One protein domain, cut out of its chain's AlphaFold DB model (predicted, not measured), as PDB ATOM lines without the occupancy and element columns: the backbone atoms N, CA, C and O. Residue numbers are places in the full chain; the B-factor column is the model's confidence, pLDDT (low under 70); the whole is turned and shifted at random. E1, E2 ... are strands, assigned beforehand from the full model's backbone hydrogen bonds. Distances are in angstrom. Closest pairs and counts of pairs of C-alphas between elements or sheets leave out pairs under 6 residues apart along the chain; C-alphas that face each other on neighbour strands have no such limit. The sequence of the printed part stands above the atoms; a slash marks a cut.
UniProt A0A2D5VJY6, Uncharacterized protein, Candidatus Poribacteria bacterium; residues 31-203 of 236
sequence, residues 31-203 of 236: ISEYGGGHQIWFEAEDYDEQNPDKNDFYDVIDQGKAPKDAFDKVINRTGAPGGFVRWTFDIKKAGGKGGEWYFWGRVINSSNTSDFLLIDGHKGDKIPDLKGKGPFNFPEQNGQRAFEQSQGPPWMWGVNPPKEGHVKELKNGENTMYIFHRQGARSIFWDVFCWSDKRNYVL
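What this domain is: This is residues 31 to 203 of the 236 residues of an uncharacterized protein of Candidatus Poribacteria bacterium (UniProt A0A2D5VJY6). Little of this is regular: two antiparallel sheets make a sandwich, a strongly twisted, branched one of E1, E3, E4, E6, E8, E9 and E11 partly face to face with E2 - E5 - E10 - E7. The 173 printed residues, all-strand in class, have eleven named strands, E1 to E11 in order, holding 66 residues. The whole is compact, radius of gyration of the C-alphas 15.0 A, spans 37 by 37 by 25 A.

Where its parts are: Find C-alpha 39 at (145.223, 108.360, 108.486), where E1, 39 to 43, begins. Then come E2, 49 to 51; E3, 58 to 61; E4, 74 to 77; E5, 84 to 90; E6, 99 to 109, 28.9 A long, which bends by 58 degrees at 106; E7, 115 to 119; E8, 151 to 158; E9, 167 to 170; E10, 174 to 180; and E11, 189 to 196, ending at (148.238, 105.451, 110.060).

How they stand to each other: Beside E11, look for E1 on one side, N 42 to O 193 2.9 A, and E6 on the other, N 104 to O 194 2.8 A.

The domain as a whole: The printed part has no cut; links E3 to E4 and E7 to E8 are long; residues 131 to 137 and 139 have pLDDT under 70.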
ATOM      1  N   ILE A  31     142.182 114.242 107.840       93.00
ATOM      2  CA  ILE A  31     141.831 112.829 108.010       93.00
ATOM      3  C   ILE A  31     141.575 112.211 106.641       93.00
ATOM      4  O   ILE A  31     140.963 112.838 105.772       93.00
ATOM      5  N   SER A  32     142.006 110.968 106.462       93.75
ATOM      6  CA  SER A  32     141.608 110.151 105.318       93.75
ATOM      7  C   SER A  32     141.466 108.674 105.680       93.75
ATOM      8  O   SER A  32     141.954 108.228 106.715       93.75
ATOM      9  N   GLU A  33     140.814 107.914 104.799       93.69
ATOM     10  CA  GLU A  33     140.631 106.462 104.931       93.69
ATOM     11  C   GLU A  33     141.114 105.719 103.673       93.69
ATOM     12  O   GLU A  33     140.402 104.921 103.057       93.69
ATOM     13  N   TYR A  34     142.334 106.021 103.231       91.88
ATOM     14  CA  TYR A  34     142.916 105.426 102.032       91.88
ATOM     15  C   TYR A  34     143.664 104.134 102.332       91.88
ATOM     16  O   TYR A  34     144.102 103.849 103.449       91.88
ATOM     17  N   GLY A  35     143.764 103.284 101.306       87.81
ATOM     18  CA  GLY A  35     144.445 101.997 101.409       87.81
ATOM     19  C   GLY A  35     143.865 101.073 102.484       87.81
ATOM     20  O   GLY A  35     144.537 100.117 102.860       87.81
ATOM     21  N   GLY A  36     142.650 101.328 102.988       87.19
ATOM     22  CA  GLY A  36     141.988 100.563 104.049       87.19
ATOM     23  C   GLY A  36     142.605 100.725 105.440       87.19
ATOM     24  O   GLY A  36     142.518  99.783 106.224       87.19
ATOM     25  N   GLY A  37     143.297 101.835 105.701       89.81
ATOM     26  CA  GLY A  37     143.666 102.278 107.049       89.81
ATOM     27  C   GLY A  37     143.059 103.647 107.338       89.81
ATOM     28  O   GLY A  37     142.554 104.293 106.421       89.81
ATOM     29  N   HIS A  38     143.164 104.096 108.578       95.00
ATOM     30  CA  HIS A  38     142.781 105.430 109.019       95.00
ATOM     31  C   HIS A  38     144.028 106.308 109.158       95.00
ATOM     32  O   HIS A  38     144.951 105.939 109.885       95.00
ATOM     33  N   GLN A  39     144.075 107.451 108.465       95.69
ATOM     34  CA  GLN A  39     145.223 108.360 108.486       95.69
ATOM     35  C   GLN A  39     144.904 109.689 109.156       95.69
ATOM     36  O   GLN A  39     143.854 110.284 108.915       95.69
ATOM     37  N   ILE A  40     145.878 110.192 109.911       95.50
ATOM     38  CA  ILE A  40     145.879 111.526 110.504       95.50
ATOM     39  C   ILE A  40     147.100 112.272 109.966       95.50
ATOM     40  O   ILE A  40     148.233 111.814 110.131       95.50
ATOM     41  N   TRP A  41     146.869 113.410 109.318       95.38
ATOM     42  CA  TRP A  41     147.906 114.202 108.661       95.38
ATOM     43  C   TRP A  41     148.127 115.526 109.378       95.38
ATOM     44  O   TRP A  41     147.164 116.217 109.715       95.38
ATOM     45  N   PHE A  42     149.392 115.896 109.529       93.12
ATOM     46  CA  PHE A  42     149.839 117.103 110.212       93.12
ATOM     47  C   PHE A  42     150.729 117.899 109.269       93.12
ATOM     48  O   PHE A  42     151.642 117.321 108.674       93.12
ATOM     49  N   GLU A  43     150.500 119.203 109.163       95.31
ATOM     50  CA  GLU A  43     151.537 120.089 108.630       95.31
ATOM     51  C   GLU A  43     152.702 120.081 109.630       95.31
ATOM     52  O   GLU A  43     152.484 120.141 110.847       95.31
ATOM     53  N   ALA A  44     153.935 119.926 109.150       95.62
ATOM     54  CA  ALA A  44     155.078 119.757 110.042       95.62
ATOM     55  C   ALA A  44     155.300 121.000 110.916       95.62
ATOM     56  O   ALA A  44     155.744 120.880 112.047       95.62
ATOM     57  N   GLU A  45     154.981 122.195 110.441       95.12
ATOM     58  CA  GLU A  45     155.127 123.445 111.183       95.12
ATOM     59  C   GLU A  45     154.019 123.720 112.210       95.12
ATOM     60  O   GLU A  45     154.182 124.628 113.022       95.12
ATOM     61  N   ASP A  46     152.908 122.974 112.207       92.50
ATOM     62  CA  ASP A  46     151.765 123.214 113.110       92.50
ATOM     63  C   ASP A  46     151.956 122.503 114.463       92.50
ATOM     64  O   ASP A  46     151.116 121.724 114.912       92.50
ATOM     65  N   TYR A  47     153.117 122.711 115.090       92.50
ATOM     66  CA  TYR A  47     153.433 122.222 116.437       92.50
ATOM     67  C   TYR A  47     152.910 123.167 117.527       92.50
ATOM     68  O   TYR A  47     152.875 124.384 117.354       92.50
ATOM     69  N   ASP A  48     152.565 122.618 118.694       89.56
ATOM     70  CA  ASP A  48     152.041 123.392 119.829       89.56
ATOM     71  C   ASP A  48     153.153 124.135 120.582       89.56
ATOM     72  O   ASP A  48     152.929 125.181 121.188       89.56
ATOM     73  N   GLU A  49     154.342 123.532 120.647       88.69
ATOM     74  CA  GLU A  49     155.463 124.043 121.430       88.69
ATOM     75  C   GLU A  49     156.791 123.653 120.792       88.69
ATOM     76  O   GLU A  49     156.967 122.528 120.319       88.69
ATOM     77  N   GLN A  50     157.746 124.575 120.858       88.69
ATOM     78  CA  GLN A  50     159.152 124.301 120.616       88.69
ATOM     79  C   GLN A  50     159.976 124.689 121.841       88.69
ATOM     80  O   GLN A  50     159.646 125.626 122.568       88.69
ATOM     81  N   ASN A  51     161.083 123.992 122.053       84.81
ATOM     82  CA  ASN A  51     162.074 124.376 123.048       84.81
ATOM     83  C   ASN A  51     163.465 124.347 122.422       84.81
ATOM     84  O   ASN A  51     163.808 123.340 121.799       84.81
ATOM     85  N   PRO A  52     164.303 125.367 122.660       81.06
ATOM     86  CA  PRO A  52     163.944 126.681 123.194       81.06
ATOM     87  C   PRO A  52     162.897 127.369 122.313       81.06
ATOM     88  O   PRO A  52     162.770 127.035 121.139       81.06
ATOM     89  N   ASP A  53     162.161 128.323 122.884       81.56
ATOM     90  CA  ASP A  53     161.136 129.098 122.172       81.56
ATOM     91  C   ASP A  53     161.767 130.143 121.232       81.56
ATOM     92  O   ASP A  53     161.718 131.354 121.442       81.56
ATOM     93  N   LYS A  54     162.521 129.636 120.256       79.94
ATOM     94  CA  LYS A  54     163.234 130.360 119.207       79.94
ATOM     95  C   LYS A  54     163.628 129.383 118.105       79.94
ATOM     96  O   LYS A  54     163.915 128.215 118.366       79.94
ATOM     97  N   ASN A  55     163.759 129.896 116.887       80.50
ATOM     98  CA  ASN A  55     164.035 129.109 115.679       80.50
ATOM     99  C   ASN A  55     165.513 128.684 115.548       80.50
ATOM    100  O   ASN A  55     166.100 128.706 114.468       80.50
ATOM    101  N   ASP A  56     166.144 128.293 116.654       81.88
ATOM    102  CA  ASP A  56     167.542 127.859 116.670       81.88
ATOM    103  C   ASP A  56     167.734 126.487 116.016       81.88
ATOM    104  O   ASP A  56     168.849 126.171 115.598       81.88
ATOM    105  N   PHE A  57     166.673 125.674 115.944       86.25
ATOM    106  CA  PHE A  57     166.722 124.254 115.558       86.25
ATOM    107  C   PHE A  57     165.697 123.849 114.498       86.25
ATOM    108  O   PHE A  57     165.979 122.959 113.688       86.25
ATOM    109  N   TYR A  58     164.548 124.525 114.499       89.81
ATOM    110  CA  TYR A  58     163.403 124.279 113.630       89.81
ATOM    111  C   TYR A  58     162.956 125.625 113.066       89.81
ATOM    112  O   TYR A  58     162.194 126.348 113.700       89.81
ATOM    113  N   ASP A  59     163.512 126.018 111.924       92.19
ATOM    114  CA  ASP A  59     163.104 127.265 111.283       92.19
ATOM    115  C   ASP A  59     161.894 127.009 110.392       92.19
ATOM    116  O   ASP A  59     161.916 126.090 109.576       92.19
ATOM    117  N   VAL A  60     160.839 127.804 110.541       94.62
ATOM    118  CA  VAL A  60     159.639 127.681 109.709       94.62
ATOM    119  C   VAL A  60     159.806 128.571 108.486       94.62
ATOM    120  O   VAL A  60     159.898 129.794 108.593       94.62
ATOM    121  N   ILE A  61     159.839 127.951 107.310       95.56
ATOM    122  CA  ILE A  61     160.046 128.628 106.032       95.56
ATOM    123  C   ILE A  61     158.734 128.648 105.254       95.56
ATOM    124  O   ILE A  61     158.137 127.602 105.017       95.56
ATOM    125  N   ASP A  62     158.314 129.835 104.810       97.12
ATOM    126  CA  ASP A  62     157.145 129.986 103.938       97.12
ATOM    127  C   ASP A  62     157.325 129.244 102.602       97.12
ATOM    128  O   ASP A  62     158.419 129.247 102.031       97.12
ATOM    129  N   GLN A  63     156.233 128.712 102.042       95.75
ATOM    130  CA  GLN A  63     156.224 127.927 100.797       95.75
ATOM    131  C   GLN A  63     157.043 128.552  99.655       95.75
ATOM    132  O   GLN A  63     157.798 127.867  98.971       95.75
ATOM    133  N   GLY A  64     156.949 129.875  99.460       95.75
ATOM    134  CA  GLY A  64     157.662 130.587  98.390       95.75
ATOM    135  C   GLY A  64     159.194 130.596  98.521       95.75
ATOM    136  O   GLY A  64     159.886 130.958  97.571       95.75
ATOM    137  N   LYS A  65     159.725 130.221  99.690       95.62
ATOM    138  CA  LYS A  65     161.162 130.077  99.980       95.62
ATOM    139  C   LYS A  65     161.563 128.624 100.266       95.62
ATOM    140  O   LYS A  65     162.756 128.343 100.374       95.62
ATOM    141  N   ALA A  66     160.592 127.727 100.417       96.50
ATOM    142  CA  ALA A  66     160.816 126.306 100.621       96.50
ATOM    143  C   ALA A  66     161.351 125.636  99.336       96.50
ATOM    144  O   ALA A  66     161.240 126.196  98.238       96.50
ATOM    145  N   PRO A  67     161.932 124.424  99.433       96.94
ATOM    146  CA  PRO A  67     162.194 123.597  98.263       96.94
ATOM    147  C   PRO A  67     160.936 123.435  97.406       96.94
ATOM    148  O   PRO A  67     159.825 123.316  97.925       96.94
ATOM    149  N   LYS A  68     161.126 123.403  96.085       97.00
ATOM    150  CA  LYS A  68     160.031 123.265  95.120       97.00
ATOM    151  C   LYS A  68     159.121 122.080  95.484       97.00
ATOM    152  O   LYS A  68     159.609 121.043  95.927       97.00
ATOM    153  N   ASP A  69     157.819 122.244  95.257       96.25
ATOM    154  CA  ASP A  69     156.782 121.229  95.486       96.25
ATOM    155  C   ASP A  69     156.535 120.895  96.979       96.25
ATOM    156  O   ASP A  69     156.040 119.810  97.301       96.25
ATOM    157  N   ALA A  70     156.875 121.823  97.884       97.31
ATOM    158  CA  ALA A  70     156.343 121.862  99.249       97.31
ATOM    159  C   ALA A  70     154.837 122.166  99.230       97.31
ATOM    160  O   ALA A  70     154.371 122.941  98.381       97.31
ATOM    161  N   PHE A  71     154.071 121.569 100.144       96.44
ATOM    162  CA  PHE A  71     152.624 121.772 100.175       96.44
ATOM    163  C   PHE A  71     152.225 123.122 100.756       96.44
ATOM    164  O   PHE A  71     151.347 123.772 100.187       96.44
ATOM    165  N   ASP A  72     152.907 123.562 101.805       95.12
ATOM    166  CA  ASP A  72     152.768 124.900 102.373       95.12
ATOM    167  C   ASP A  72     154.107 125.325 103.002       95.12
ATOM    168  O   ASP A  72     155.152 125.288 102.335       95.12
ATOM    169  N   LYS A  73     154.096 125.748 104.266       97.06
ATOM    170  CA  LYS A  73     155.302 126.022 105.031       97.06
ATOM    171  C   LYS A  73     155.999 124.712 105.357       97.06
ATOM    172  O   LYS A  73     155.413 123.641 105.350       97.06
ATOM    173  N   VAL A  74     157.290 124.815 105.631       97.38
ATOM    174  CA  VAL A  74     158.116 123.658 105.971       97.38
ATOM    175  C   VAL A  74     158.972 123.979 107.178       97.38
ATOM    176  O   VAL A  74     159.381 125.125 107.376       97.38
ATOM    177  N   ILE A  75     159.327 122.954 107.941       95.81
ATOM    178  CA  ILE A  75     160.413 123.062 108.912       95.81
ATOM    179  C   ILE A  75     161.732 122.834 108.179       95.81
ATOM    180  O   ILE A  75     161.951 121.772 107.603       95.81
ATOM    181  N   ASN A  76     162.648 123.795 108.247       94.38
ATOM    182  CA  ASN A  76     164.057 123.614 107.929       94.38
ATOM    183  C   ASN A  76     164.849 123.313 109.196       94.38
ATOM    184  O   ASN A  76     164.714 123.970 110.230       94.38
ATOM    185  N   ARG A  77     165.719 122.314 109.109       91.00
ATOM    186  CA  ARG A  77     166.556 121.915 110.235       91.00
ATOM    187  C   ARG A  77     167.818 122.746 110.262       91.00
ATOM    188  O   ARG A  77     168.506 122.898 109.257       91.00
ATOM    189  N   THR A  78     168.181 123.246 111.432       78.62
ATOM    190  CA  THR A  78     169.489 123.884 111.582       78.62
ATOM    191  C   THR A  78     170.565 122.812 111.786       78.62
ATOM    192  O   THR A  78     170.280 121.680 112.163       78.62
ATOM    193  N   GLY A  79     171.827 123.128 111.494       75.25
ATOM    194  CA  GLY A  79     172.943 122.200 111.734       75.25
ATOM    195  C   GLY A  79     173.329 122.048 113.211       75.25
ATOM    196  O   GLY A  79     174.293 121.353 113.520       75.25
ATOM    197  N   ALA A  80     172.641 122.750 114.113       77.38
ATOM    198  CA  ALA A  80     172.953 122.763 115.532       77.38
ATOM    199  C   ALA A  80     172.164 121.661 116.254       77.38
ATOM    200  O   ALA A  80     170.961 121.567 116.036       77.38
ATOM    201  N   PRO A  81     172.787 120.855 117.130       74.31
ATOM    202  CA  PRO A  81     172.063 119.858 117.902       74.31
ATOM    203  C   PRO A  81     171.236 120.512 119.013       74.31
ATOM    204  O   PRO A  81     171.741 121.384 119.721       74.31
ATOM    205  N   GLY A  82     170.011 120.033 119.231       79.62
ATOM    206  CA  GLY A  82     169.221 120.376 120.411       79.62
ATOM    207  C   GLY A  82     167.772 120.757 120.158       79.62
ATOM    208  O   GLY A  82     167.327 120.959 119.035       79.62
ATOM    209  N   GLY A  83     167.037 120.866 121.259       86.00
ATOM    210  CA  GLY A  83     165.645 121.273 121.243       86.00
ATOM    211  C   GLY A  83     164.655 120.196 120.806       86.00
ATOM    212  O   GLY A  83     165.020 119.090 120.397       86.00
ATOM    213  N   PHE A  84     163.375 120.529 120.912       89.94
ATOM    214  CA  PHE A  84     162.267 119.692 120.460       89.94
ATOM    215  C   PHE A  84     161.157 120.541 119.863       89.94
ATOM    216  O   PHE A  84     161.064 121.733 120.152       89.94
ATOM    217  N   VAL A  85     160.308 119.875 119.097       92.19
ATOM    218  CA  VAL A  85     158.969 120.327 118.714       92.19
ATOM    219  C   VAL A  85     157.954 119.302 119.214       92.19
ATOM    220  O   VAL A  85     158.256 118.103 119.276       92.19
ATOM    221  N   ARG A  86     156.789 119.779 119.658       92.62
ATOM    222  CA  ARG A  86     155.743 118.975 120.299       92.62
ATOM    223  C   ARG A  86     154.389 119.210 119.644       92.62
ATOM    224  O   ARG A  86     153.996 120.354 119.458       92.62
ATOM    225  N   TRP A  87     153.649 118.129 119.438       93.75
ATOM    226  CA  TRP A  87     152.255 118.131 119.003       93.75
ATOM    227  C   TRP A  87     151.406 117.358 120.001       93.75
ATOM    228  O   TRP A  87     151.804 116.292 120.473       93.75
ATOM    229  N   THR A  88     150.209 117.850 120.260       93.12
ATOM    230  CA  THR A  88     149.193 117.190 121.070       93.12
ATOM    231  C   THR A  88     147.974 116.995 120.194       93.12
ATOM    232  O   THR A  88     147.479 117.938 119.590       93.12
ATOM    233  N   PHE A  89     147.490 115.766 120.077       91.12
ATOM    234  CA  PHE A  89     146.404 115.440 119.158       91.12
ATOM    235  C   PHE A  89     145.516 114.347 119.727       91.12
ATOM    236  O   PHE A  89     145.978 113.447 120.421       91.12
ATOM    237  N   ASP A  90     144.221 114.415 119.431       91.00
ATOM    238  CA  ASP A  90     143.237 113.455 119.923       91.00
ATOM    239  C   ASP A  90     142.798 112.518 118.796       91.00
ATOM    240  O   ASP A  90     142.013 112.892 117.920       91.00
ATOM    241  N   ILE A  91     143.278 111.270 118.838       91.56
ATOM    242  CA  ILE A  91     142.952 110.279 117.807       91.56
ATOM    243  C   ILE A  91     141.479 109.880 117.842       91.56
ATOM    244  O   ILE A  91     140.934 109.499 116.813       91.56
ATOM    245  N   LYS A  92     140.791 110.015 118.984       90.69
ATOM    246  CA  LYS A  92     139.347 109.759 119.064       90.69
ATOM    247  C   LYS A  92     138.573 110.832 118.306       90.69
ATOM    248  O   LYS A  92     137.587 110.508 117.649       90.69
ATOM    249  N   LYS A  93     139.015 112.094 118.356       87.38
ATOM    250  CA  LYS A  93     138.435 113.172 117.530       87.38
ATOM    251  C   LYS A  93     138.708 112.969 116.043       87.38
ATOM    252  O   LYS A  93     137.889 113.383 115.229       87.38
ATOM    253  N   ALA A  94     139.807 112.299 115.699       86.25
ATOM    254  CA  ALA A  94     140.056 111.859 114.333       86.25
ATOM    255  C   ALA A  94     139.181 110.660 113.910       86.25
ATOM    256  O   ALA A  94     139.074 110.378 112.730       86.25
ATOM    257  N   GLY A  95     138.496 109.978 114.833       88.25
ATOM    258  CA  GLY A  95     137.775 108.730 114.542       88.25
ATOM    259  C   GLY A  95     138.651 107.474 114.634       88.25
ATOM    260  O   GLY A  95     138.159 106.363 114.437       88.25
ATOM    261  N   GLY A  96     139.922 107.636 115.003       90.25
ATOM    262  CA  GLY A  96     140.853 106.564 115.321       90.25
ATOM    263  C   GLY A  96     140.620 105.939 116.701       90.25
ATOM    264  O   GLY A  96     139.807 106.390 117.515       90.25
ATOM    265  N   LYS A  97     141.363 104.863 116.971       94.56
ATOM    266  CA  LYS A  97     141.342 104.114 118.235       94.56
ATOM    267  C   LYS A  97     142.760 103.895 118.746       94.56
ATOM    268  O   LYS A  97     143.703 103.828 117.960       94.56
ATOM    269  N   GLY A  98     142.898 103.757 120.063       96.25
ATOM    270  CA  GLY A  98     144.180 103.394 120.668       96.25
ATOM    271  C   GLY A  98     144.690 102.041 120.160       96.25
ATOM    272  O   GLY A  98     143.890 101.165 119.826       96.25
ATOM    273  N   GLY A  99     146.009 101.881 120.105       96.94
ATOM    274  CA  GLY A  99     146.670 100.703 119.548       96.94
ATOM    275  C   GLY A  99     148.010 101.043 118.907       96.94
ATOM    276  O   GLY A  99     148.568 102.106 119.163       96.94
ATOM    277  N   GLU A 100     148.524 100.140 118.076       97.12
ATOM    278  CA  GLU A 100     149.743 100.372 117.295       97.12
ATOM    279  C   GLU A 100     149.444 101.260 116.079       97.12
ATOM    280  O   GLU A 100     148.506 101.006 115.325       97.12
ATOM    281  N   TRP A 101     150.255 102.296 115.898       97.56
ATOM    282  CA  TRP A 101     150.209 103.242 114.794       97.56
ATOM    283  C   TRP A 101     151.598 103.416 114.194       97.56
ATOM    284  O   TRP A 101     152.633 103.196 114.830       97.56
ATOM    285  N   TYR A 102     151.605 103.856 112.947       96.75
ATOM    286  CA  TYR A 102     152.781 103.962 112.109       96.75
ATOM    287  C   TYR A 102     152.942 105.402 111.640       96.75
ATOM    288  O   TYR A 102     151.971 106.020 111.212       96.75
ATOM    289  N   PHE A 103     154.156 105.929 111.734       96.56
ATOM    290  CA  PHE A 103     154.483 107.320 111.455       96.56
ATOM    291  C   PHE A 103     155.333 107.459 110.199       96.56
ATOM    292  O   PHE A 103     156.318 106.741 110.014       96.56
ATOM    293  N   TRP A 104     155.029 108.465 109.391       95.44
ATOM    294  CA  TRP A 104     155.843 108.883 108.258       95.44
ATOM    295  C   TRP A 104     155.965 110.395 108.213       95.44
ATOM    296  O   TRP A 104     155.093 111.120 108.685       95.44
ATOM    297  N   GLY A 105     157.025 110.863 107.563       95.12
ATOM    298  CA  GLY A 105     157.163 112.248 107.151       95.12
ATOM    299  C   GLY A 105     157.507 112.361 105.677       95.12
ATOM    300  O   GLY A 105     158.288 111.570 105.146       95.12
ATOM    301  N   ARG A 106     156.940 113.372 105.027       96.75
ATOM    302  CA  ARG A 106     157.377 113.870 103.730       96.75
ATOM    303  C   ARG A 106     158.537 114.819 103.973       96.75
ATOM    304  O   ARG A 106     158.363 115.900 104.537       96.75
ATOM    305  N   VAL A 107     159.733 114.376 103.613       95.75
ATOM    306  CA  VAL A 107     160.973 115.046 104.007       95.75
ATOM    307  C   VAL A 107     161.970 115.126 102.856       95.75
ATOM    308  O   VAL A 107     161.940 114.341 101.905       95.75
ATOM    309  N   ILE A 108     162.888 116.078 102.974       96.69
ATOM    310  CA  ILE A 108     164.185 116.069 102.302       96.69
ATOM    311  C   ILE A 108     165.224 115.868 103.401       96.69
ATOM    312  O   ILE A 108     165.347 116.687 104.301       96.69
ATOM    313  N   ASN A 109     165.963 114.772 103.333       94.50
ATOM    314  CA  ASN A 109     167.052 114.378 104.208       94.50
ATOM    315  C   ASN A 109     168.112 113.572 103.435       94.50
ATOM    316  O   ASN A 109     168.263 112.365 103.606       94.50
ATOM    317  N   SER A 110     168.878 114.230 102.564       92.50
ATOM    318  CA  SER A 110     169.908 113.555 101.758       92.50
ATOM    319  C   SER A 110     171.064 112.984 102.592       92.50
ATOM    320  O   SER A 110     171.779 112.089 102.142       92.50
ATOM    321  N   SER A 111     171.242 113.483 103.818       89.12
ATOM    322  CA  SER A 111     172.391 113.195 104.682       89.12
ATOM    323  C   SER A 111     172.164 112.049 105.669       89.12
ATOM    324  O   SER A 111     173.041 111.802 106.495       89.12
ATOM    325  N   ASN A 112     171.022 111.351 105.599       89.50
ATOM    326  CA  ASN A 112     170.681 110.261 106.520       89.50
ATOM    327  C   ASN A 112     170.814 110.684 107.998       89.50
ATOM    328  O   ASN A 112     171.313 109.942 108.847       89.50
ATOM    329  N   THR A 113     170.436 111.924 108.312       89.44
ATOM    330  CA  THR A 113     170.398 112.372 109.705       89.44
ATOM    331  C   THR A 113     169.190 111.775 110.385       89.44
ATOM    332  O   THR A 113     168.156 111.609 109.749       89.44
ATOM    333  N   SER A 114     169.278 111.516 111.679       89.75
ATOM    334  CA  SER A 114     168.125 111.037 112.432       89.75
ATOM    335  C   SER A 114     167.725 112.012 113.527       89.75
ATOM    336  O   SER A 114     168.548 112.794 114.006       89.75
ATOM    337  N   ASP A 115     166.492 111.854 113.990       91.00
ATOM    338  CA  ASP A 115     165.925 112.484 115.184       91.00
ATOM    339  C   ASP A 115     165.367 111.429 116.114       91.00
ATOM    340  O   ASP A 115     165.397 110.251 115.773       91.00
ATOM    341  N   PHE A 116     164.875 111.822 117.284       92.88
ATOM    342  CA  PHE A 116     164.121 110.913 118.143       92.88
ATOM    343  C   PHE A 116     162.642 111.271 118.103       92.88
ATOM    344  O   PHE A 116     162.280 112.388 118.466       92.88
ATOM    345  N   LEU A 117     161.802 110.321 117.692       94.81
ATOM    346  CA  LEU A 117     160.349 110.429 117.794       94.81
ATOM    347  C   LEU A 117     159.906 109.739 119.077       94.81
ATOM    348  O   LEU A 117     160.093 108.530 119.206       94.81
ATOM    349  N   LEU A 118     159.300 110.482 120.000       95.56
ATOM    350  CA  LEU A 118     158.775 109.947 121.255       95.56
ATOM    351  C   LEU A 118     157.287 110.281 121.417       95.56
ATOM    352  O   LEU A 118     156.848 111.367 121.043       95.56
ATOM    353  N   ILE A 119     156.531 109.366 122.013       96.44
ATOM    354  CA  ILE A 119     155.113 109.511 122.339       96.44
ATOM    355  C   ILE A 119     154.925 109.318 123.842       96.44
ATOM    356  O   ILE A 119     155.375 108.321 124.412       96.44
ATOM    357  N   ASP A 120     154.222 110.248 124.486       93.88
ATOM    358  CA  ASP A 120     153.826 110.076 125.881       93.88
ATOM    359  C   ASP A 120     152.922 108.843 126.048       93.88
ATOM    360  O   ASP A 120     151.865 108.726 125.424       93.88
ATOM    361  N   GLY A 121     153.346 107.921 126.909       89.88
ATOM    362  CA  GLY A 121     152.665 106.654 127.164       89.88
ATOM    363  C   GLY A 121     153.091 105.484 126.272       89.88
ATOM    364  O   GLY A 121     152.735 104.350 126.598       89.88
ATOM    365  N   HIS A 122     153.888 105.687 125.213       94.38
ATOM    366  CA  HIS A 122     154.432 104.557 124.453       94.38
ATOM    367  C   HIS A 122     155.470 103.792 125.281       94.38
ATOM    368  O   HIS A 122     156.405 104.356 125.858       94.38
ATOM    369  N   LYS A 123     155.338 102.464 125.318       90.38
ATOM    370  CA  LYS A 123     156.267 101.608 126.054       90.38
ATOM    371  C   LYS A 123     157.681 101.709 125.475       90.38
ATOM    372  O   LYS A 123     157.945 101.251 124.373       90.38
ATOM    373  N   GLY A 124     158.611 102.191 126.294       87.38
ATOM    374  CA  GLY A 124     160.025 102.313 125.931       87.38
ATOM    375  C   GLY A 124     160.444 103.732 125.559       87.38
ATOM    376  O   GLY A 124     161.647 103.987 125.502       87.38
ATOM    377  N   ASP A 125     159.492 104.655 125.397       92.25
ATOM    378  CA  ASP A 125     159.793 106.079 125.291       92.25
ATOM    379  C   ASP A 125     160.031 106.664 126.678       92.25
ATOM    380  O   ASP A 125     159.220 106.530 127.595       92.25
ATOM    381  N   LYS A 126     161.181 107.321 126.840       89.50
ATOM    382  CA  LYS A 126     161.531 108.044 128.065       89.50
ATOM    383  C   LYS A 126     161.530 109.537 127.760       89.50
ATOM    384  O   LYS A 126     162.546 110.080 127.326       89.50
ATOM    385  N   ILE A 127     160.399 110.205 127.969       88.00
ATOM    386  CA  ILE A 127     160.326 111.661 127.793       88.00
ATOM    387  C   ILE A 127     161.174 112.328 128.892       88.00
ATOM    388  O   ILE A 127     160.943 112.067 130.077       88.00
ATOM    389  N   PRO A 128     162.190 113.139 128.550       81.19
ATOM    390  CA  PRO A 128     163.026 113.794 129.545       81.19
ATOM    391  C   PRO A 128     162.264 114.949 130.200       81.19
ATOM    392  O   PRO A 128     161.367 115.535 129.603       81.19
ATOM    393  N   ASP A 129     162.669 115.335 131.410       78.69
ATOM    394  CA  ASP A 129     162.173 116.572 132.019       78.69
ATOM    395  C   ASP A 129     162.632 117.787 131.194       78.69
ATOM    396  O   ASP A 129     163.835 118.040 131.058       78.69
ATOM    397  N   LEU A 130     161.656 118.506 130.638       75.75
ATOM    398  CA  LEU A 130     161.833 119.581 129.660       75.75
ATOM    399  C   LEU A 130     162.167 120.934 130.307       75.75
ATOM    400  O   LEU A 130     162.530 121.878 129.608       75.75
ATOM    401  N   LYS A 131     162.072 121.056 131.637       64.00
ATOM    402  CA  LYS A 131     162.240 122.337 132.337       64.00
ATOM    403  C   LYS A 131     163.684 122.842 132.293       64.00
ATOM    404  O   LYS A 131     164.565 122.305 132.961       64.00
ATOM    405  N   GLY A 132     163.905 123.934 131.554       54.09
ATOM    406  CA  GLY A 132     165.135 124.736 131.608       54.09
ATOM    407  C   GLY A 132     166.390 124.055 131.057       54.09
ATOM    408  O   GLY A 132     167.498 124.469 131.396       54.09
ATOM    409  N   LYS A 133     166.247 123.005 130.240       55.91
ATOM    410  CA  LYS A 133     167.387 122.252 129.701       55.91
ATOM    411  C   LYS A 133     167.665 122.612 128.243       55.91
ATOM    412  O   LYS A 133     166.755 122.682 127.420       55.91
ATOM    413  N   GLY A 134     168.954 122.844 127.974       58.88
ATOM    414  CA  GLY A 134     169.538 122.950 126.638       58.88
ATOM    415  C   GLY A 134     169.594 121.589 125.926       58.88
ATOM    416  O   GLY A 134     168.841 120.690 126.296       58.88
ATOM    417  N   PRO A 135     170.449 121.418 124.901       61.34
ATOM    418  CA  PRO A 135     170.375 120.286 123.979       61.34
ATOM    419  C   PRO A 135     170.293 118.938 124.703       61.34
ATOM    420  O   PRO A 135     171.108 118.619 125.570       61.34
ATOM    421  N   PHE A 136     169.275 118.159 124.343       67.94
ATOM    422  CA  PHE A 136     168.968 116.886 124.976       67.94
ATOM    423  C   PHE A 136     169.893 115.790 124.436       67.94
ATOM    424  O   PHE A 136     170.030 115.622 123.225       67.94
ATOM    425  N   ASN A 137     170.516 115.027 125.335       66.12
ATOM    426  CA  ASN A 137     171.303 113.855 124.970       66.12
ATOM    427  C   ASN A 137     170.510 112.580 125.282       66.12
ATOM    428  O   ASN A 137     170.096 112.372 126.423       66.12
ATOM    429  N   PHE A 138     170.326 111.720 124.279       72.56
ATOM    430  CA  PHE A 138     169.488 110.516 124.349       72.56
ATOM    431  C   PHE A 138     170.267 109.226 124.039       72.56
ATOM    432  O   PHE A 138     169.926 108.502 123.101       72.56
ATOM    433  N   PRO A 139     171.320 108.892 124.804       63.78
ATOM    434  CA  PRO A 139     172.151 107.725 124.507       63.78
ATOM    435  C   PRO A 139     171.382 106.393 124.589       63.78
ATOM    436  O   PRO A 139     171.728 105.443 123.891       63.78
ATOM    437  N   GLU A 140     170.316 106.322 125.393       70.50
ATOM    438  CA  GLU A 140     169.534 105.098 125.630       70.50
ATOM    439  C   GLU A 140     168.310 104.925 124.709       70.50
ATOM    440  O   GLU A 140     167.582 103.948 124.859       70.50
ATOM    441  N   GLN A 141     168.056 105.840 123.764       81.06
ATOM    442  CA  GLN A 141     166.836 105.827 122.932       81.06
ATOM    443  C   GLN A 141     167.112 105.576 121.446       81.06
ATOM    444  O   GLN A 141     166.389 106.049 120.577       81.06
ATOM    445  N   ASN A 142     168.151 104.798 121.126       81.88
ATOM    446  CA  ASN A 142     168.500 104.490 119.733       81.88
ATOM    447  C   ASN A 142     167.378 103.784 118.959       81.88
ATOM    448  O   ASN A 142     167.246 104.025 117.769       81.88
ATOM    449  N   GLY A 143     166.547 102.980 119.630       87.12
ATOM    450  CA  GLY A 143     165.365 102.368 119.011       87.12
ATOM    451  C   GLY A 143     164.237 103.354 118.696       87.12
ATOM    452  O   GLY A 143     163.269 102.965 118.059       87.12
ATOM    453  N   GLN A 144     164.359 104.615 119.122       91.75
ATOM    454  CA  GLN A 144     163.375 105.674 118.888       91.75
ATOM    455  C   GLN A 144     163.790 106.630 117.773       91.75
ATOM    456  O   GLN A 144     163.220 107.712 117.624       91.75
ATOM    457  N   ARG A 145     164.808 106.253 116.993       90.88
ATOM    458  CA  ARG A 145     165.277 107.074 115.886       90.88
ATOM    459  C   ARG A 145     164.234 107.123 114.772       90.88
ATOM    460  O   ARG A 145     163.729 106.090 114.336       90.88
ATOM    461  N   ALA A 146     163.957 108.331 114.306       91.38
ATOM    462  CA  ALA A 146     163.144 108.614 113.139       91.38
ATOM    463  C   ALA A 146     163.989 109.271 112.041       91.38
ATOM    464  O   ALA A 146     165.029 109.875 112.315       91.38
ATOM    465  N   PHE A 147     163.537 109.125 110.796       90.19
ATOM    466  CA  PHE A 147     164.143 109.690 109.583       90.19
ATOM    467  C   PHE A 147     165.575 109.230 109.276       90.19
ATOM    468  O   PHE A 147     166.237 109.839 108.446       90.19
ATOM    469  N   GLU A 148     166.043 108.128 109.872       88.25
ATOM    470  CA  GLU A 148     167.371 107.540 109.617       88.25
ATOM    471  C   GLU A 148     167.424 106.807 108.255       88.25
ATOM    472  O   GLU A 148     167.663 105.599 108.178       88.25
ATOM    473  N   GLN A 149     167.132 107.534 107.169       87.75
ATOM    474  CA  GLN A 149     167.357 107.126 105.782       87.75
ATOM    475  C   GLN A 149     167.673 108.346 104.906       87.75
ATOM    476  O   GLN A 149     167.187 109.447 105.153       87.75
ATOM    477  N   SER A 150     168.430 108.141 103.825       91.81
ATOM    478  CA  SER A 150     168.577 109.165 102.787       91.81
ATOM    479  C   SER A 150     167.263 109.342 102.023       91.81
ATOM    480  O   SER A 150     166.811 108.424 101.338       91.81
ATOM    481  N   GLN A 151     166.663 110.526 102.126       92.44
ATOM    482  CA  GLN A 151     165.424 110.900 101.449       92.44
ATOM    483  C   GLN A 151     165.611 112.190 100.660       92.44
ATOM    484  O   GLN A 151     166.051 113.192 101.201       92.44
ATOM    485  N   GLY A 152     165.268 112.193  99.382       90.88
ATOM    486  CA  GLY A 152     165.374 113.373  98.543       90.88
ATOM    487  C   GLY A 152     166.764 114.022  98.434       90.88
ATOM    488  O   GLY A 152     167.766 113.486  98.918       90.88
ATOM    489  N   PRO A 153     166.827 115.207  97.798       92.25
ATOM    490  CA  PRO A 153     165.761 115.791  96.967       92.25
ATOM    491  C   PRO A 153     165.427 114.905  95.740       92.25
ATOM    492  O   PRO A 153     166.319 114.193  95.272       92.25
ATOM    493  N   PRO A 154     164.187 114.927  95.195       94.31
ATOM    494  CA  PRO A 154     163.013 115.724  95.602       94.31
ATOM    495  C   PRO A 154     162.367 115.218  96.905       94.31
ATOM    496  O   PRO A 154     162.856 114.263  97.492       94.31
ATOM    497  N   TRP A 155     161.290 115.853  97.379       96.50
ATOM    498  CA  TRP A 155     160.528 115.388  98.546       96.50
ATOM    499  C   TRP A 155     160.167 113.901  98.458       96.50
ATOM    500  O   TRP A 155     159.686 113.441  97.423       96.50
ATOM    501  N   MET A 156     160.382 113.156  99.545       95.12
ATOM    502  CA  MET A 156     160.039 111.733  99.622       95.12
ATOM    503  C   MET A 156     159.401 111.383 100.967       95.12
ATOM    504  O   MET A 156     159.725 111.974 101.996       95.12
ATOM    505  N   TRP A 157     158.525 110.380 100.963       93.44
ATOM    506  CA  TRP A 157     157.947 109.813 102.180       93.44
ATOM    507  C   TRP A 157     158.920 108.834 102.846       93.44
ATOM    508  O   TRP A 157     159.330 107.839 102.247       93.44
ATOM    509  N   GLY A 158     159.267 109.106 104.098       84.38
ATOM    510  CA  GLY A 158     160.132 108.290 104.946       84.38
ATOM    511  C   GLY A 158     159.450 107.907 106.255       84.38
ATOM    512  O   GLY A 158     158.755 108.733 106.829       84.38
ATOM    513  N   VAL A 159     159.585 106.706 106.818       77.06
ATOM    514  CA  VAL A 159     160.362 105.501 106.467       77.06
ATOM    515  C   VAL A 159     159.389 104.406 105.986       77.06
ATOM    516  O   VAL A 159     158.428 104.121 106.689       77.06
ATOM    517  N   ASN A 160     159.597 103.784 104.814       72.19
ATOM    518  CA  ASN A 160     158.683 102.763 104.256       72.19
ATOM    519  C   ASN A 160     159.398 101.408 103.987       72.19
ATOM    520  O   ASN A 160     160.323 101.386 103.173       72.19
ATOM    521  N   PRO A 161     158.996 100.281 104.619       77.19
ATOM    522  CA  PRO A 161     157.985 100.196 105.671       77.19
ATOM    523  C   PRO A 161     158.463 100.879 106.964       77.19
ATOM    524  O   PRO A 161     159.672 100.969 107.195       77.19
ATOM    525  N   PRO A 162     157.532 101.332 107.816       82.50
ATOM    526  CA  PRO A 162     157.849 101.948 109.098       82.50
ATOM    527  C   PRO A 162     158.562 100.934 110.002       82.50
ATOM    528  O   PRO A 162     158.211  99.749 110.046       82.50
ATOM    529  N   LYS A 163     159.579 101.401 110.725       86.88
ATOM    530  CA  LYS A 163     160.378 100.602 111.661       86.88
ATOM    531  C   LYS A 163     160.789 101.431 112.872       86.88
ATOM    532  O   LYS A 163     160.864 102.654 112.774       86.88
ATOM    533  N   GLU A 164     161.134 100.747 113.962       85.88
ATOM    534  CA  GLU A 164     161.756 101.359 115.147       85.88
ATOM    535  C   GLU A 164     160.952 102.580 115.633       85.88
ATOM    536  O   GLU A 164     159.758 102.441 115.895       85.88
ATOM    537  N   GLY A 165     161.559 103.773 115.676       90.50
ATOM    538  CA  GLY A 165     160.921 105.000 116.149       90.50
ATOM    539  C   GLY A 165     159.686 105.428 115.357       90.50
ATOM    540  O   GLY A 165     158.940 106.260 115.846       90.50
ATOM    541  N   HIS A 166     159.432 104.853 114.179       94.75
ATOM    542  CA  HIS A 166     158.231 105.101 113.377       94.75
ATOM    543  C   HIS A 166     157.032 104.213 113.751       94.75
ATOM    544  O   HIS A 166     155.990 104.317 113.109       94.75
ATOM    545  N   VAL A 167     157.154 103.320 114.736       95.94
ATOM    546  CA  VAL A 167     156.048 102.473 115.210       95.94
ATOM    547  C   VAL A 167     155.786 102.795 116.671       95.94
ATOM    548  O   VAL A 167     156.679 102.643 117.502       95.94
ATOM    549  N   LYS A 168     154.576 103.256 116.992       97.00
ATOM    550  CA  LYS A 168     154.211 103.688 118.346       97.00
ATOM    551  C   LYS A 168     152.876 103.119 118.770       97.00
ATOM    552  O   LYS A 168     152.016 102.826 117.953       97.00
ATOM    553  N   GLU A 169     152.703 103.001 120.075       97.25
ATOM    554  CA  GLU A 169     151.410 102.692 120.672       97.25
ATOM    555  C   GLU A 169     150.782 104.015 121.101       97.25
ATOM    556  O   GLU A 169     151.358 104.723 121.928       97.25
ATOM    557  N   LEU A 170     149.644 104.363 120.504       97.31
ATOM    558  CA  LEU A 170     148.879 105.553 120.857       97.31
ATOM    559  C   LEU A 170     147.756 105.165 121.818       97.31
ATOM    560  O   LEU A 170     147.063 104.161 121.618       97.31
ATOM    561  N   LYS A 171     147.537 105.981 122.852       96.19
ATOM    562  CA  LYS A 171     146.397 105.811 123.760       96.19
ATOM    563  C   LYS A 171     145.112 106.257 123.072       96.19
ATOM    564  O   LYS A 171     145.119 107.083 122.164       96.19
ATOM    565  N   ASN A 172     143.983 105.717 123.519       94.56
ATOM    566  CA  ASN A 172     142.695 106.228 123.072       94.56
ATOM    567  C   ASN A 172     142.507 107.672 123.572       94.56
ATOM    568  O   ASN A 172     142.686 107.926 124.763       94.56
ATOM    569  N   GLY A 173     142.091 108.583 122.690       92.00
ATOM    570  CA  GLY A 173     141.941 110.002 123.018       92.00
ATOM    571  C   GLY A 173     143.186 110.831 122.688       92.00
ATOM    572  O   GLY A 173     143.840 110.611 121.669       92.00
ATOM    573  N   GLU A 174     143.492 111.803 123.544       93.81
ATOM    574  CA  GLU A 174     144.649 112.694 123.412       93.81
ATOM    575  C   GLU A 174     145.975 111.926 123.469       93.81
ATOM    576  O   GLU A 174     146.087 110.968 124.215       93.81
ATOM    577  N   ASN A 175     146.978 112.340 122.702       95.12
ATOM    578  CA  ASN A 175     148.344 111.826 122.661       95.12
ATOM    579  C   ASN A 175     149.301 113.007 122.502       95.12
ATOM    580  O   ASN A 175     148.940 114.010 121.889       95.12
ATOM    581  N   THR A 176     150.528 112.873 123.003       95.50
ATOM    582  CA  THR A 176     151.561 113.904 122.856       95.50
ATOM    583  C   THR A 176     152.778 113.320 122.158       95.50
ATOM    584  O   THR A 176     153.403 112.389 122.666       95.50
ATOM    585  N   MET A 177     153.101 113.878 120.996       96.06
ATOM    586  CA  MET A 177     154.252 113.545 120.170       96.06
ATOM    587  C   MET A 177     155.346 114.582 120.341       96.06
ATOM    588  O   MET A 177     155.091 115.781 120.298       96.06
ATOM    589  N   TYR A 178     156.574 114.103 120.461       94.44
ATOM    590  CA  TYR A 178     157.778 114.908 120.477       94.44
ATOM    591  C   TYR A 178     158.704 114.444 119.368       94.44
ATOM    592  O   TYR A 178     158.965 113.246 119.238       94.44
ATOM    593  N   ILE A 179     159.271 115.394 118.634       93.81
ATOM    594  CA  ILE A 179     160.459 115.136 117.826       93.81
ATOM    595  C   ILE A 179     161.604 115.921 118.448       93.81
ATOM    596  O   ILE A 179     161.583 117.150 118.500       93.81
ATOM    597  N   PHE A 180     162.593 115.193 118.959       91.50
ATOM    598  CA  PHE A 180     163.805 115.767 119.523       91.50
ATOM    599  C   PHE A 180     164.925 115.756 118.496       91.50
ATOM    600  O   PHE A 180     165.237 114.720 117.904       91.50
ATOM    601  N   HIS A 181     165.588 116.900 118.368       88.50
ATOM    602  CA  HIS A 181     166.697 117.064 117.454       88.50
ATOM    603  C   HIS A 181     167.857 116.189 117.915       88.50
ATOM    604  O   HIS A 181     168.367 116.356 119.027       88.50
ATOM    605  N   ARG A 182     168.359 115.338 117.025       86.38
ATOM    606  CA  ARG A 182     169.632 114.639 117.250       86.38
ATOM    607  C   ARG A 182     170.694 115.073 116.251       86.38
ATOM    608  O   ARG A 182     171.807 115.403 116.657       86.38
ATOM    609  N   GLN A 183     170.356 115.076 114.969       85.75
ATOM    610  CA  GLN A 183     171.219 115.520 113.883       85.75
ATOM    611  C   GLN A 183     170.414 116.388 112.918       85.75
ATOM    612  O   GLN A 183     169.229 116.150 112.706       85.75
ATOM    613  N   GLY A 184     171.069 117.361 112.294       84.00
ATOM    614  CA  GLY A 184     170.426 118.250 111.340       84.00
ATOM    615  C   GLY A 184     171.433 118.969 110.455       84.00
ATOM    616  O   GLY A 184     172.641 118.936 110.687       84.00
ATOM    617  N   ALA A 185     170.916 119.602 109.411       89.19
ATOM    618  CA  ALA A 185     171.638 120.435 108.463       89.19
ATOM    619  C   ALA A 185     170.614 121.290 107.718       89.19
ATOM    620  O   ALA A 185     169.500 120.836 107.469       89.19
ATOM    621  N   ARG A 186     171.019 122.484 107.268       91.88
ATOM    622  CA  ARG A 186     170.141 123.420 106.535       91.88
ATOM    623  C   ARG A 186     169.630 122.894 105.192       91.88
ATOM    624  O   ARG A 186     168.796 123.531 104.564       91.88
ATOM    625  N   SER A 187     170.128 121.748 104.739       93.25
ATOM    626  CA  SER A 187     169.623 121.025 103.573       93.25
ATOM    627  C   SER A 187     168.476 120.060 103.898       93.25
ATOM    628  O   SER A 187     168.015 119.375 102.989       93.25
ATOM    629  N   ILE A 188     168.057 119.954 105.163       94.50
ATOM    630  CA  ILE A 188     167.022 119.023 105.621       94.50
ATOM    631  C   ILE A 188     165.725 119.780 105.887       94.50
ATOM    632  O   ILE A 188     165.729 120.815 106.558       94.50
ATOM    633  N   PHE A 189     164.624 119.243 105.371       96.12
ATOM    634  CA  PHE A 189     163.310 119.863 105.442       96.12
ATOM    635  C   PHE A 189     162.216 118.844 105.758       96.12
ATOM    636  O   PHE A 189     162.285 117.701 105.299       96.12
ATOM    637  N   TRP A 190     161.192 119.275 106.489       96.88
ATOM    638  CA  TRP A 190     159.975 118.520 106.778       96.88
ATOM    639  C   TRP A 190     158.758 119.303 106.305       96.88
ATOM    640  O   TRP A 190     158.657 120.490 106.596       96.88
ATOM    641  N   ASP A 191     157.863 118.631 105.595       97.50
ATOM    642  CA  ASP A 191     156.666 119.234 104.999       97.50
ATOM    643  C   ASP A 191     155.413 118.745 105.731       97.50
ATOM    644  O   ASP A 191     154.753 119.502 106.426       97.50
ATOM    645  N   VAL A 192     155.147 117.438 105.681       96.75
ATOM    646  CA  VAL A 192     153.936 116.837 106.258       96.75
ATOM    647  C   VAL A 192     154.277 115.572 107.021       96.75
ATOM    648  O   VAL A 192     155.122 114.788 106.585       96.75
ATOM    649  N   PHE A 193     153.568 115.324 108.116       96.38
ATOM    650  CA  PHE A 193     153.582 114.051 108.822       96.38
ATOM    651  C   PHE A 193     152.271 113.285 108.654       96.38
ATOM    652  O   PHE A 193     151.198 113.870 108.524       96.38
ATOM    653  N   CYS A 194     152.360 111.958 108.681       96.31
ATOM    654  CA  CYS A 194     151.224 111.049 108.606       96.31
ATOM    655  C   CYS A 194     151.330 109.999 109.706       96.31
ATOM    656  O   CYS A 194     152.351 109.322 109.819       96.31
ATOM    657  N   TRP A 195     150.253 109.824 110.464       96.56
ATOM    658  CA  TRP A 195     150.011 108.645 111.284       96.56
ATOM    659  C   TRP A 195     148.983 107.752 110.595       96.56
ATOM    660  O   TRP A 195     147.957 108.256 110.155       96.56
ATOM    661  N   SER A 196     149.217 106.441 110.536       96.50
ATOM    662  CA  SER A 196     148.238 105.451 110.060       96.50
ATOM    663  C   SER A 196     148.128 104.296 111.044       96.50
ATOM    664  O   SER A 196     149.136 103.879 111.608       96.50
ATOM    665  N   ASP A 197     146.938 103.732 111.211       96.38
ATOM    666  CA  ASP A 197     146.725 102.485 111.966       96.38
ATOM    667  C   ASP A 197     147.062 101.223 111.143       96.38
ATOM    668  O   ASP A 197     146.963 100.090 111.619       96.38
ATOM    669  N   LYS A 198     147.491 101.403 109.887       94.62
ATOM    670  CA  LYS A 198     147.796 100.317 108.957       94.62
ATOM    671  C   LYS A 198     149.271 100.267 108.581       94.62
ATOM    672  O   LYS A 198     149.767 101.111 107.839       94.62
ATOM    673  N   ARG A 199     149.935  99.173 108.972       91.81
ATOM    674  CA  ARG A 199     151.378  98.940 108.759       91.81
ATOM    675  C   ARG A 199     151.844  99.115 107.324       91.81
ATOM    676  O   ARG A 199     152.900  99.679 107.068       91.81
ATOM    677  N   ASN A 200     151.059  98.564 106.406       90.44
ATOM    678  CA  ASN A 200     151.390  98.482 104.989       90.44
ATOM    679  C   ASN A 200     150.653  99.558 104.181       90.44
ATOM    680  O   ASN A 200     150.398  99.364 102.994       90.44
ATOM    681  N   TYR A 201     150.227 100.648 104.828       91.94
ATOM    682  CA  TYR A 201     149.720 101.809 104.113       91.94
ATOM    683  C   TYR A 201     150.840 102.399 103.245       91.94
ATOM    684  O   TYR A 201     151.980 102.534 103.690       91.94
ATOM    685  N   VAL A 202     150.524 102.693 101.984       91.19
ATOM    686  CA  VAL A 202     151.479 103.237 101.017       91.19
ATOM    687  C   VAL A 202     151.231 104.731 100.912       91.19
ATOM    688  O   VAL A 202     150.167 105.152 100.472       91.19
ATOM    689  N   LEU A 203     152.221 105.513 101.333       91.62
ATOM    690  CA  LEU A 203     152.115 106.963 101.412       91.62
ATOM    691  C   LEU A 203     152.079 107.577 100.016       91.62
ATOM    692  O   LEU A 203     152.812 107.156  99.118       91.62
TER     693      LEU A 203